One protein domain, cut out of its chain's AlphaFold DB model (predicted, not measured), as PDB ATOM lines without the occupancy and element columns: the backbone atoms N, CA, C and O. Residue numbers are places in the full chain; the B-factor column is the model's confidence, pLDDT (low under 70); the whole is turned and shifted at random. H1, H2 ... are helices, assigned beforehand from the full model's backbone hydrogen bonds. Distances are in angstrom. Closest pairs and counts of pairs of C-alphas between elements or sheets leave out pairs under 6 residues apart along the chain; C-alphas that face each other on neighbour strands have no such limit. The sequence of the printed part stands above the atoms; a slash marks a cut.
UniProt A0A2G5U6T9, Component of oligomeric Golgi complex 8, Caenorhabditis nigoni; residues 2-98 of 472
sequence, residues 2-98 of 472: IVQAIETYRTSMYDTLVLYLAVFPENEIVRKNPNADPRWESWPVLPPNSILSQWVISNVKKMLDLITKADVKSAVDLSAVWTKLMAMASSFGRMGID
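What this domain is: This is residues 2 to 98 of the 472 residues of the protein "Component of oligomeric Golgi complex 8" of Caenorhabditis nigoni (UniProt A0A2G5U6T9). Three long helices, H3, H1 and H4, lie side by side in a loose bundle, their centres making a triangle and their lines nearly aligned, H3 running opposite to H1 and H1 the same way as H4. From one end of the bundle the chain between H1 and H3 loops away as a long thin arm with the short helix H2, and residues 34 to 40 stick out free at its far end. The printed part has 97 residues with four named helices, H1 to H4 in chain order, and no named strand; the class is all helix. The whole is loose, with a radius of gyration of the C-alphas of 18.1 A, and spans 61 by 22 by 16 A, the arm adding to the length.

How they stand to each other: H3, residues 50 to 73, touches H1, residues 2 to 23, at a shallow tilt of 7 degrees, opposite ways; their closest C-alphas, of Ile 67 and Ile 2, are 6.7 A apart. H1 touches H4, residues 78 to 93, at a shallow tilt of 5 degrees, the same way; their closest C-alphas, of Arg 10 and Met 88, are 6.2 A apart. H3 and H4 are near each other. H2, residues 38 to 41, touches no helix. Every O i to N i+4 pair is within hydrogen-bond range in H1 and H4, and 19 of 20 in H3; H2 is too short for such a pair.

Where its parts are: H3 measures 35.1 A, H1 31.6 A, H4 21.7 A and H2 5.1 A. C-alpha 2 of H1 is at (31.069, -27.244, 36.668), C-alpha 50 of H3 at (45.701, -12.518, 17.025), and C-alpha 93 of H4 at (49.253, -15.668, 31.118).

The domain as a whole: The two C-alphas farthest apart, of Asn 35 and Ala 75, are 61.2 A apart. The printed part has no cut. The link from H1 to H2 is long, H2 to H3 short, H3 to H4 tight. Mean pLDDT of the printed part is 84.7; residues 26 to 48 are under 70.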
ATOM      1  N   ILE A   2      30.550 -28.480  37.298       91.06
ATOM      2  CA  ILE A   2      31.069 -27.244  36.668       91.06
ATOM      3  C   ILE A   2      32.587 -27.055  36.818       91.06
ATOM      4  O   ILE A   2      33.257 -26.688  35.862       91.06
ATOM      5  N   VAL A   3      33.152 -27.399  37.981       91.19
ATOM      6  CA  VAL A   3      34.609 -27.392  38.197       91.19
ATOM      7  C   VAL A   3      35.312 -28.339  37.224       91.19
ATOM      8  O   VAL A   3      36.325 -27.977  36.643       91.19
ATOM      9  N   GLN A   4      34.738 -29.519  36.982       92.44
ATOM     10  CA  GLN A   4      35.269 -30.470  36.007       92.44
ATOM     11  C   GLN A   4      35.193 -29.917  34.578       92.44
ATOM     12  O   GLN A   4      36.134 -30.094  33.820       92.44
ATOM     13  N   ALA A   5      34.125 -29.195  34.226       93.19
ATOM     14  CA  ALA A   5      34.044 -28.521  32.933       93.19
ATOM     15  C   ALA A   5      35.158 -27.473  32.768       93.19
ATOM     16  O   ALA A   5      35.795 -27.440  31.721       93.19
ATOM     17  N   ILE A   6      35.448 -26.670  33.803       95.19
ATOM     18  CA  ILE A   6      36.572 -25.714  33.785       95.19
ATOM     19  C   ILE A   6      37.900 -26.446  33.552       95.19
ATOM     20  O   ILE A   6      38.715 -26.001  32.750       95.19
ATOM     21  N   GLU A   7      38.100 -27.590  34.207       95.25
ATOM     22  CA  GLU A   7      39.294 -28.420  34.020       95.25
ATOM     23  C   GLU A   7      39.410 -28.974  32.594       95.25
ATOM     24  O   GLU A   7      40.481 -28.902  31.999       95.25
ATOM     25  N   THR A   8      38.310 -29.455  32.008       95.50
ATOM     26  CA  THR A   8      38.287 -29.909  30.612       95.50
ATOM     27  C   THR A   8      38.628 -28.775  29.647       95.50
ATOM     28  O   THR A   8      39.488 -28.951  28.788       95.50
ATOM     29  N   TYR A   9      38.018 -27.595  29.814       96.00
ATOM     30  CA  TYR A   9      38.357 -26.414  29.011       96.00
ATOM     31  C   TYR A   9      39.837 -26.054  29.155       96.00
ATOM     32  O   TYR A   9      40.505 -25.827  28.150       96.00
ATOM     33  N   ARG A  10      40.366 -26.047  30.384       95.44
ATOM     34  CA  ARG A  10      41.779 -25.763  30.653       95.44
ATOM     35  C   ARG A  10      42.699 -26.714  29.892       95.44
ATOM     36  O   ARG A  10      43.555 -26.223  29.165       95.44
ATOM     37  N   THR A  11      42.525 -28.027  30.042       95.50
ATOM     38  CA  THR A  11      43.397 -29.027  29.404       95.50
ATOM     39  C   THR A  11      43.297 -28.957  27.884       95.50
ATOM     40  O   THR A  11      44.305 -28.758  27.215       95.50
ATOM     41  N   SER A  12      42.084 -29.000  27.324       95.50
ATOM     42  CA  SER A  12      41.902 -28.996  25.868       95.50
ATOM     43  C   SER A  12      42.405 -27.709  25.208       95.50
ATOM     44  O   SER A  12      42.996 -27.748  24.128       95.50
ATOM     45  N   MET A  13      42.196 -26.553  25.848       95.94
ATOM     46  CA  MET A  13      42.711 -25.287  25.329       95.94
ATOM     47  C   MET A  13      44.231 -25.185  25.458       95.94
ATOM     48  O   MET A  13      44.864 -24.640  24.558       95.94
ATOM     49  N   TYR A  14      44.812 -25.709  26.540       95.44
ATOM     50  CA  TYR A  14      46.259 -25.738  26.734       95.44
ATOM     51  C   TYR A  14      46.946 -26.589  25.659       95.44
ATOM     52  O   TYR A  14      47.860 -26.104  25.000       95.44
ATOM     53  N   ASP A  15      46.449 -27.802  25.406       95.00
ATOM     54  CA  ASP A  15      46.999 -28.693  24.378       95.00
ATOM     55  C   ASP A  15      46.928 -28.055  22.985       95.00
ATOM     56  O   ASP A  15      47.895 -28.081  22.222       95.00
ATOM     57  N   THR A  16      45.799 -27.407  22.672       93.94
ATOM     58  CA  THR A  16      45.617 -26.699  21.397       93.94
ATOM     59  C   THR A  16      46.597 -25.535  21.256       93.94
ATOM     60  O   THR A  16      47.149 -25.331  20.178       93.94
ATOM     61  N   LEU A  17      46.832 -24.776  22.330       91.56
ATOM     62  CA  LEU A  17      47.789 -23.671  22.327       91.56
ATOM     63  C   LEU A  17      49.215 -24.153  22.099       91.56
ATOM     64  O   LEU A  17      49.904 -23.608  21.241       91.56
ATOM     65  N   VAL A  18      49.642 -25.181  22.832       91.81
ATOM     66  CA  VAL A  18      50.982 -25.757  22.681       91.81
ATOM     67  C   VAL A  18      51.184 -26.269  21.256       91.81
ATOM     68  O   VAL A  18      52.199 -25.958  20.635       91.81
ATOM     69  N   LEU A  19      50.202 -26.992  20.704       92.31
ATOM     70  CA  LEU A  19      50.273 -27.494  19.334       92.31
ATOM     71  C   LEU A  19      50.310 -26.355  18.308       92.31
ATOM     72  O   LEU A  19      51.112 -26.392  17.380       92.31
ATOM     73  N   TYR A  20      49.475 -25.328  18.481       90.75
ATOM     74  CA  TYR A  20      49.451 -24.180  17.579       90.75
ATOM     75  C   TYR A  20      50.790 -23.443  17.576       90.75
ATOM     76  O   TYR A  20      51.329 -23.180  16.508       90.75
ATOM     77  N   LEU A  21      51.354 -23.157  18.751       87.56
ATOM     78  CA  LEU A  21      52.637 -22.460  18.873       87.56
ATOM     79  C   LEU A  21      53.814 -23.295  18.344       87.56
ATOM     80  O   LEU A  21      54.801 -22.729  17.880       87.56
ATOM     81  N   ALA A  22      53.709 -24.627  18.380       88.94
ATOM     82  CA  ALA A  22      54.696 -25.518  17.774       88.94
ATOM     83  C   ALA A  22      54.628 -25.522  16.235       88.94
ATOM     84  O   ALA A  22      55.665 -25.604  15.581       88.94
ATOM     85  N   VAL A  23      53.423 -25.440  15.657       87.75
ATOM     86  CA  VAL A  23      53.205 -25.436  14.195       87.75
ATOM     87  C   VAL A  23      53.417 -24.044  13.588       87.75
ATOM     88  O   VAL A  23      53.931 -23.939  12.477       87.75
ATOM     89  N   PHE A  24      53.051 -22.986  14.313       84.44
ATOM     90  CA  PHE A  24      53.131 -21.585  13.889       84.44
ATOM     91  C   PHE A  24      53.985 -20.768  14.877       84.44
ATOM     92  O   PHE A  24      53.448 -19.987  15.667       84.44
ATOM     93  N   PRO A  25      55.315 -20.953  14.888       77.06
ATOM     94  CA  PRO A  25      56.190 -20.237  15.809       77.06
ATOM     95  C   PRO A  25      56.221 -18.730  15.504       77.06
ATOM     96  O   PRO A  25      56.427 -18.317  14.364       77.06
ATOM     97  N   GLU A  26      56.105 -17.892  16.543       67.50
ATOM     98  CA  GLU A  26      56.121 -16.415  16.438       67.50
ATOM     99  C   GLU A  26      57.406 -15.851  15.800       67.50
ATOM    100  O   GLU A  26      57.440 -14.715  15.331       67.50
ATOM    101  N   ASN A  27      58.464 -16.662  15.765       61.25
ATOM    102  CA  ASN A  27      59.796 -16.284  15.311       61.25
ATOM    103  C   ASN A  27      59.975 -16.424  13.790       61.25
ATOM    104  O   ASN A  27      61.077 -16.172  13.290       61.25
ATOM    105  N   GLU A  28      58.941 -16.827  13.040       57.22
ATOM    106  CA  GLU A  28      58.958 -16.693  11.584       57.22
ATOM    107  C   GLU A  28      58.902 -15.209  11.223       57.22
ATOM    108  O   GLU A  28      57.852 -14.611  10.996       57.22
ATOM    109  N   ILE A  29      60.088 -14.601  11.166       56.09
ATOM    110  CA  ILE A  29      60.304 -13.326  10.499       56.09
ATOM    111  C   ILE A  29      59.661 -13.479   9.126       56.09
ATOM    112  O   ILE A  29      60.167 -14.245   8.299       56.09
ATOM    113  N   VAL A  30      58.559 -12.763   8.890       60.09
ATOM    114  CA  VAL A  30      57.968 -12.605   7.564       60.09
ATOM    115  C   VAL A  30      59.065 -11.984   6.710       60.09
ATOM    116  O   VAL A  30      59.261 -10.768   6.695       60.09
ATOM    117  N   ARG A  31      59.878 -12.829   6.066       54.75
ATOM    118  CA  ARG A  31      60.894 -12.382   5.126       54.75
ATOM    119  C   ARG A  31      60.106 -11.677   4.040       54.75
ATOM    120  O   ARG A  31      59.404 -12.339   3.279       54.75
ATOM    121  N   LYS A  32      60.192 -10.342   4.009       58.09
ATOM    122  CA  LYS A  32      59.668  -9.528   2.915       58.09
ATOM    123  C   LYS A  32      60.228 -10.121   1.638       58.09
ATOM    124  O   LYS A  32      61.427 -10.023   1.383       58.09
ATOM    125  N   ASN A  33      59.387 -10.839   0.911       59.78
ATOM    126  CA  ASN A  33      59.794 -11.456  -0.327       59.78
ATOM    127  C   ASN A  33      59.883 -10.296  -1.326       59.78
ATOM    128  O   ASN A  33      58.856  -9.674  -1.583       59.78
ATOM    129  N   PRO A  34      61.066  -9.941  -1.854       62.47
ATOM    130  CA  PRO A  34      61.217  -8.769  -2.721       62.47
ATOM    131  C   PRO A  34      60.436  -8.888  -4.044       62.47
ATOM    132  O   PRO A  34      60.327  -7.912  -4.776       62.47
ATOM    133  N   ASN A  35      59.874 -10.071  -4.326       66.19
ATOM    134  CA  ASN A  35      58.978 -10.351  -5.449       66.19
ATOM    135  C   ASN A  35      57.494 -10.485  -5.038       66.19
ATOM    136  O   ASN A  35      56.683 -10.927  -5.853       66.19
ATOM    137  N   ALA A  36      57.124 -10.183  -3.788       69.94
ATOM    138  CA  ALA A  36      55.726 -10.201  -3.366       69.94
ATOM    139  C   ALA A  36      54.955  -9.061  -4.041       69.94
ATOM    140  O   ALA A  36      55.428  -7.931  -4.125       69.94
ATOM    141  N   ASP A  37      53.758  -9.369  -4.539       65.94
ATOM    142  CA  ASP A  37      52.878  -8.376  -5.151       65.94
ATOM    143  C   ASP A  37      52.530  -7.279  -4.111       65.94
ATOM    144  O   ASP A  37      52.107  -7.620  -3.001       65.94
ATOM    145  N   PRO A  38      52.694  -5.979  -4.447       69.25
ATOM    146  CA  PRO A  38      52.470  -4.848  -3.539       69.25
ATOM    147  C   PRO A  38      51.095  -4.834  -2.857       69.25
ATOM    148  O   PRO A  38      50.935  -4.242  -1.792       69.25
ATOM    149  N   ARG A  39      50.090  -5.506  -3.435       66.19
ATOM    150  CA  ARG A  39      48.761  -5.677  -2.822       66.19
ATOM    151  C   ARG A  39      48.790  -6.508  -1.535       66.19
ATOM    152  O   ARG A  39      47.905  -6.370  -0.694       66.19
ATOM    153  N   TRP A  40      49.792  -7.368  -1.360       62.66
ATOM    154  CA  TRP A  40      49.977  -8.154  -0.137       62.66
ATOM    155  C   TRP A  40      50.744  -7.385   0.942       62.66
ATOM    156  O   TRP A  40      50.603  -7.701   2.118       62.66
ATOM    157  N   GLU A  41      51.483  -6.333   0.573       60.81
ATOM    158  CA  GLU A  41      52.160  -5.439   1.526       60.81
ATOM    159  C   GLU A  41      51.192  -4.472   2.228       60.81
ATOM    160  O   GLU A  41      51.521  -3.935   3.283       60.81
ATOM    161  N   SER A  42      49.990  -4.265   1.673       60.00
ATOM    162  CA  SER A  42      48.951  -3.420   2.277       60.00
ATOM    163  C   SER A  42      48.093  -4.124   3.329       60.00
ATOM    164  O   SER A  42      47.229  -3.481   3.927       60.00
ATOM    165  N   TRP A  43      48.283  -5.428   3.559       60.34
ATOM    166  CA  TRP A  43      47.575  -6.098   4.647       60.34
ATOM    167  C   TRP A  43      48.095  -5.562   5.984       60.34
ATOM    168  O   TRP A  43      49.308  -5.571   6.209       60.34
ATOM    169  N   PRO A  44      47.210  -5.087   6.881       62.41
ATOM    170  CA  PRO A  44      47.641  -4.644   8.192       62.41
ATOM    171  C   PRO A  44      48.326  -5.817   8.885       62.41
ATOM    172  O   PRO A  44      47.749  -6.899   9.013       62.41
ATOM    173  N   VAL A  45      49.572  -5.602   9.305       64.00
ATOM    174  CA  VAL A  45      50.322  -6.578  10.091       64.00
ATOM    175  C   VAL A  45      49.592  -6.714  11.422       64.00
ATOM    176  O   VAL A  45      49.717  -5.869  12.307       64.00
ATOM    177  N   LEU A  46      48.753  -7.742  11.532       63.00
ATOM    178  CA  LEU A  46      48.136  -8.098  12.799       63.00
ATOM    179  C   LEU A  46      49.239  -8.555  13.757       63.00
ATOM    180  O   LEU A  46      50.205  -9.185  13.313       63.00
ATOM    181  N   PRO A  47      49.101  -8.284  15.067       67.62
ATOM    182  CA  PRO A  47      49.966  -8.896  16.058       67.62
ATOM    183  C   PRO A  47      50.010 -10.417  15.841       67.62
ATOM    184  O   PRO A  47      48.950 -11.012  15.573       67.62
ATOM    185  N   PRO A  48      51.191 -11.052  15.958       66.31
ATOM    186  CA  PRO A  48      51.302 -12.504  15.964       66.31
ATOM    187  C   PRO A  48      50.249 -13.104  16.898       66.31
ATOM    188  O   PRO A  48      49.913 -12.518  17.926       66.31
ATOM    189  N   ASN A  49      49.672 -14.239  16.511       76.88
ATOM    190  CA  ASN A  49      48.695 -14.965  17.326       76.88
ATOM    191  C   ASN A  49      47.358 -14.258  17.599       76.88
ATOM    192  O   ASN A  49      46.563 -14.764  18.385       76.88
ATOM    193  N   SER A  50      47.014 -13.179  16.884       82.81
ATOM    194  CA  SER A  50      45.701 -12.518  17.025       82.81
ATOM    195  C   SER A  50      44.511 -13.483  16.882       82.81
ATOM    196  O   SER A  50      43.550 -13.407  17.650       82.81
ATOM    197  N   ILE A  51      44.580 -14.425  15.931       86.75
ATOM    198  CA  ILE A  51      43.548 -15.457  15.723       86.75
ATOM    199  C   ILE A  51      43.486 -16.409  16.923       86.75
ATOM    200  O   ILE A  51      42.400 -16.725  17.411       86.75
ATOM    201  N   LEU A  52      44.645 -16.830  17.426       88.00
ATOM    202  CA  LEU A  52      44.755 -17.725  18.572       88.00
ATOM    203  C   LEU A  52      44.208 -17.070  19.845       88.00
ATOM    204  O   LEU A  52      43.398 -17.667  20.551       88.00
ATOM    205  N   SER A  53      44.572 -15.813  20.105       88.19
ATOM    206  CA  SER A  53      44.053 -15.039  21.232       88.19
ATOM    207  C   SER A  53      42.536 -14.856  21.132       88.19
ATOM    208  O   SER A  53      41.828 -15.074  22.114       88.19
ATOM    209  N   GLN A  54      42.003 -14.527  19.949       90.69
ATOM    210  CA  GLN A  54      40.555 -14.441  19.710       90.69
ATOM    211  C   GLN A  54      39.851 -15.780  19.973       90.69
ATOM    212  O   GLN A  54      38.810 -15.815  20.636       90.69
ATOM    213  N   TRP A  55      40.433 -16.888  19.507       94.44
ATOM    214  CA  TRP A  55      39.917 -18.231  19.753       94.44
ATOM    215  C   TRP A  55      39.900 -18.564  21.251       94.44
ATOM    216  O   TRP A  55      38.868 -19.011  21.761       94.44
ATOM    217  N   VAL A  56      40.978 -18.276  21.991       94.19
ATOM    218  CA  VAL A  56      41.027 -18.469  23.451       94.19
ATOM    219  C   VAL A  56      39.936 -17.659  24.141       94.19
ATOM    220  O   VAL A  56      39.142 -18.214  24.899       94.19
ATOM    221  N   ILE A  57      39.837 -16.362  23.841       93.62
ATOM    222  CA  ILE A  57      38.834 -15.479  24.447       93.62
ATOM    223  C   ILE A  57      37.409 -15.957  24.141       93.62
ATOM    224  O   ILE A  57      36.554 -15.928  25.027       93.62
ATOM    225  N   SER A  58      37.139 -16.426  22.921       95.62
ATOM    226  CA  SER A  58      35.837 -16.988  22.540       95.62
ATOM    227  C   SER A  58      35.475 -18.218  23.378       95.62
ATOM    228  O   SER A  58      34.366 -18.302  23.909       95.62
ATOM    229  N   ASN A  59      36.418 -19.142  23.582       96.44
ATOM    230  CA  ASN A  59      36.191 -20.326  24.412       96.44
ATOM    231  C   ASN A  59      36.027 -19.981  25.898       96.44
ATOM    232  O   ASN A  59      35.125 -20.510  26.547       96.44
ATOM    233  N   VAL A  60      36.813 -19.034  26.423       96.12
ATOM    234  CA  VAL A  60      36.640 -18.536  27.797       96.12
ATOM    235  C   VAL A  60      35.255 -17.914  27.981       96.12
ATOM    236  O   VAL A  60      34.592 -18.201  28.974       96.12
ATOM    237  N   LYS A  61      34.766 -17.114  27.021       95.81
ATOM    238  CA  LYS A  61      33.401 -16.559  27.065       95.81
ATOM    239  C   LYS A  61      32.347 -17.665  27.126       95.81
ATOM    240  O   LYS A  61      31.515 -17.641  28.026       95.81
ATOM    241  N   LYS A  62      32.433 -18.671  26.247       95.94
ATOM    242  CA  LYS A  62      31.513 -19.824  26.252       95.94
ATOM    243  C   LYS A  62      31.515 -20.554  27.596       95.94
ATOM    244  O   LYS A  62      30.451 -20.878  28.117       95.94
ATOM    245  N   MET A  63      32.689 -20.779  28.183       95.81
ATOM    246  CA  MET A  63      32.818 -21.399  29.503       95.81
ATOM    247  C   MET A  63      32.172 -20.546  30.606       95.81
ATOM    248  O   MET A  63      31.436 -21.076  31.436       95.81
ATOM    249  N   LEU A  64      32.400 -19.229  30.613       95.56
ATOM    250  CA  LEU A  64      31.784 -18.311  31.581       95.56
ATOM    251  C   LEU A  64      30.253 -18.258  31.434       95.56
ATOM    252  O   LEU A  64      29.537 -18.215  32.438       95.56
ATOM    253  N   ASP A  65      29.738 -18.335  30.207       94.38
ATOM    254  CA  ASP A  65      28.299 -18.413  29.947       94.38
ATOM    255  C   ASP A  65      27.707 -19.737  30.453       94.38
ATOM    256  O   ASP A  65      26.605 -19.755  31.005       94.38
ATOM    257  N   LEU A  66      28.437 -20.852  30.319       94.31
ATOM    258  CA  LEU A  66      28.039 -22.142  30.893       94.31
ATOM    259  C   LEU A  66      27.973 -22.087  32.423       94.31
ATOM    260  O   LEU A  66      27.010 -22.589  32.999       94.31
ATOM    261  N   ILE A  67      28.950 -21.451  33.075       94.19
ATOM    262  CA  ILE A  67      28.955 -21.240  34.532       94.19
ATOM    263  C   ILE A  67      27.735 -20.423  34.955       94.19
ATOM    264  O   ILE A  67      27.020 -20.820  35.870       94.19
ATOM    265  N   THR A  68      27.457 -19.326  34.250       92.12
ATOM    266  CA  THR A  68      26.310 -18.451  34.534       92.12
ATOM    267  C   THR A  68      24.987 -19.211  34.407       92.12
ATOM    268  O   THR A  68      24.141 -19.157  35.294       92.12
ATOM    269  N   LYS A  69      24.811 -19.987  33.330       91.81
ATOM    270  CA  LYS A  69      23.615 -20.823  33.128       91.81
ATOM    271  C   LYS A  69      23.484 -21.927  34.178       91.81
ATOM    272  O   LYS A  69      22.365 -22.304  34.518       91.81
ATOM    273  N   ALA A  70      24.603 -22.476  34.648       91.31
ATOM    274  CA  ALA A  70      24.609 -23.485  35.697       91.31
ATOM    275  C   ALA A  70      24.196 -22.889  37.049       91.31
ATOM    276  O   ALA A  70      23.348 -23.485  37.704       91.31
ATOM    277  N   ASP A  71      24.713 -21.707  37.407       90.00
ATOM    278  CA  ASP A  71      24.402 -21.019  38.672       90.00
ATOM    279  C   ASP A  71      22.905 -20.713  38.824       90.00
ATOM    280  O   ASP A  71      22.346 -20.901  39.899       90.00
ATOM    281  N   VAL A  72      22.225 -20.367  37.723       86.50
ATOM    282  CA  VAL A  72      20.762 -20.173  37.706       86.50
ATOM    283  C   VAL A  72      19.996 -21.462  38.032       86.50
ATOM    284  O   VAL A  72      18.945 -21.412  38.666       86.50
ATOM    285  N   LYS A  73      20.484 -22.627  37.587       85.62
ATOM    286  CA  LYS A  73      19.808 -23.918  37.815       85.62
ATOM    287  C   LYS A  73      20.118 -24.502  39.188       85.62
ATOM    288  O   LYS A  73      19.277 -25.171  39.781       85.62
ATOM    289  N   SER A  74      21.348 -24.325  39.646       83.75
ATOM    290  CA  SER A  74      21.844 -24.850  40.907       83.75
ATOM    291  C   SER A  74      22.982 -23.960  41.370       83.75
ATOM    292  O   SER A  74      23.942 -23.764  40.626       83.75
ATOM    293  N   ALA A  75      22.867 -23.438  42.591       83.31
ATOM    294  CA  ALA A  75      23.850 -22.531  43.158       83.31
ATOM    295  C   ALA A  75      25.256 -23.135  43.064       83.31
ATOM    296  O   ALA A  75      25.545 -24.186  43.642       83.31
ATOM    297  N   VAL A  76      26.132 -22.457  42.328       89.00
ATOM    298  CA  VAL A  76      27.509 -22.897  42.150       89.00
ATOM    299  C   VAL A  76      28.351 -22.400  43.325       89.00
ATOM    300  O   VAL A  76      28.124 -21.312  43.870       89.00
ATOM    301  N   ASP A  77      29.345 -23.200  43.716       90.12
ATOM    302  CA  ASP A  77      30.413 -22.746  44.605       90.12
ATOM    303  C   ASP A  77      31.336 -21.783  43.848       90.12
ATOM    304  O   ASP A  77      32.260 -22.175  43.123       90.12
ATOM    305  N   LEU A  78      31.048 -20.494  44.003       89.69
ATOM    306  CA  LEU A  78      31.769 -19.423  43.331       89.69
ATOM    307  C   LEU A  78      33.204 -19.252  43.847       89.69
ATOM    308  O   LEU A  78      34.044 -18.761  43.097       89.69
ATOM    309  N   SER A  79      33.524 -19.720  45.061       89.44
ATOM    310  CA  SER A  79      34.896 -19.715  45.586       89.44
ATOM    311  C   SER A  79      35.774 -20.721  44.834       89.44
ATOM    312  O   SER A  79      36.853 -20.383  44.328       89.44
ATOM    313  N   ALA A  80      35.271 -21.948  44.666       91.62
ATOM    314  CA  ALA A  80      35.945 -22.972  43.875       91.62
ATOM    315  C   ALA A  80      36.078 -22.553  42.402       91.62
ATOM    316  O   ALA A  80      37.151 -22.690  41.811       91.62
ATOM    317  N   VAL A  81      35.015 -21.993  41.814       93.56
ATOM    318  CA  VAL A  81      35.037 -21.490  40.431       93.56
ATOM    319  C   VAL A  81      36.053 -20.365  40.255       93.56
ATOM    320  O   VAL A  81      36.852 -20.425  39.321       93.56
ATOM    321  N   TRP A  82      36.068 -19.372  41.148       92.50
ATOM    322  CA  TRP A  82      37.029 -18.268  41.103       92.50
ATOM    323  C   TRP A  82      38.467 -18.782  41.130       92.50
ATOM    324  O   TRP A  82      39.263 -18.455  40.249       92.50
ATOM    325  N   THR A  83      38.779 -19.649  42.094       92.81
ATOM    326  CA  THR A  83      40.119 -20.222  42.273       92.81
ATOM    327  C   THR A  83      40.580 -20.962  41.017       92.81
ATOM    328  O   THR A  83      41.699 -20.758  40.542       92.81
ATOM    329  N   LYS A  84      39.707 -21.784  40.429       94.44
ATOM    330  CA  LYS A  84      40.021 -22.568  39.228       94.44
ATOM    331  C   LYS A  84      40.197 -21.705  37.985       94.44
ATOM    332  O   LYS A  84      41.142 -21.918  37.228       94.44
ATOM    333  N   LEU A  85      39.339 -20.705  37.797       95.25
ATOM    334  CA  LEU A  85      39.447 -19.775  36.675       95.25
ATOM    335  C   LEU A  85      40.691 -18.891  36.781       95.25
ATOM    336  O   LEU A  85      41.360 -18.678  35.775       95.25
ATOM    337  N   MET A  86      41.042 -18.420  37.980       94.38
ATOM    338  CA  MET A  86      42.262 -17.635  38.181       94.38
ATOM    339  C   MET A  86      43.526 -18.481  38.006       94.38
ATOM    340  O   MET A  86      44.481 -18.012  37.389       94.38
ATOM    341  N   ALA A  87      43.522 -19.741  38.455       94.44
ATOM    342  CA  ALA A  87      44.615 -20.675  38.188       94.44
ATOM    343  C   ALA A  87      44.788 -20.936  36.681       94.44
ATOM    344  O   ALA A  87      45.906 -20.883  36.170       94.44
ATOM    345  N   MET A  88      43.683 -21.148  35.957       94.94
ATOM    346  CA  MET A  88      43.688 -21.267  34.497       94.94
ATOM    347  C   MET A  88      44.214 -19.985  33.837       94.94
ATOM    348  O   MET A  88      45.111 -20.042  33.007       94.94
ATOM    349  N   ALA A  89      43.728 -18.808  34.220       95.19
ATOM    350  CA  ALA A  89      44.210 -17.557  33.642       95.19
ATOM    351  C   ALA A  89      45.705 -17.326  33.916       95.19
ATOM    352  O   ALA A  89      46.425 -16.847  33.045       95.19
ATOM    353  N   SER A  90      46.201 -17.733  35.087       94.25
ATOM    354  CA  SER A  90      47.627 -17.662  35.409       94.25
ATOM    355  C   SER A  90      48.481 -18.589  34.543       94.25
ATOM    356  O   SER A  90      49.602 -18.208  34.205       94.25
ATOM    357  N   SER A  91      48.007 -19.791  34.197       93.19
ATOM    358  CA  SER A  91      48.776 -20.698  33.337       93.19
ATOM    359  C   SER A  91      48.830 -20.193  31.894       93.19
ATOM    360  O   SER A  91      49.873 -20.285  31.256       93.19
ATOM    361  N   PHE A  92      47.747 -19.589  31.405       92.81
ATOM    362  CA  PHE A  92      47.681 -19.015  30.058       92.81
ATOM    363  C   PHE A  92      48.416 -17.674  29.959       92.81
ATOM    364  O   PHE A  92      49.021 -17.384  28.929       92.81
ATOM    365  N   GLY A  93      48.475 -16.904  31.050       91.69
ATOM    366  CA  GLY A  93      49.253 -15.668  31.118       91.69
ATOM    367  C   GLY A  93      50.747 -15.883  30.854       91.69
ATOM    368  O   GLY A  93      51.385 -15.028  30.249       91.69
ATOM    369  N   ARG A  94      51.297 -17.053  31.216       89.12
ATOM    370  CA  ARG A  94      52.688 -17.433  30.891       89.12
ATOM    371  C   ARG A  94      52.920 -17.664  29.395       89.12
ATOM    372  O   ARG A  94      54.050 -17.557  28.944       89.12
ATOM    373  N   MET A  95      51.860 -17.953  28.642       86.94
ATOM    374  CA  MET A  95      51.867 -18.079  27.180       86.94
ATOM    375  C   MET A  95      51.483 -16.758  26.488       86.94
ATOM    376  O   MET A  95      51.126 -16.759  25.316       86.94
ATOM    377  N   GLY A  96      51.488 -15.635  27.218       86.88
ATOM    378  CA  GLY A  96      51.156 -14.313  26.678       86.88
ATOM    379  C   GLY A  96      49.658 -14.017  26.561       86.88
ATOM    380  O   GLY A  96      49.289 -12.989  26.000       86.88
ATOM    381  N   ILE A  97      48.775 -14.872  27.098       89.75
ATOM    382  CA  ILE A  97      47.319 -14.690  27.003       89.75
ATOM    383  C   ILE A  97      46.711 -14.481  28.392       89.75
ATOM    384  O   ILE A  97      46.485 -15.433  29.136       89.75
ATOM    385  N   ASP A  98      46.388 -13.231  28.728       90.75
ATOM    386  CA  ASP A  98      45.739 -12.875  29.993       90.75
ATOM    387  C   ASP A  98      44.255 -12.532  29.805       90.75
ATOM    388  O   ASP A  98      43.887 -11.587  29.109       90.75
TER     389      ASP A  98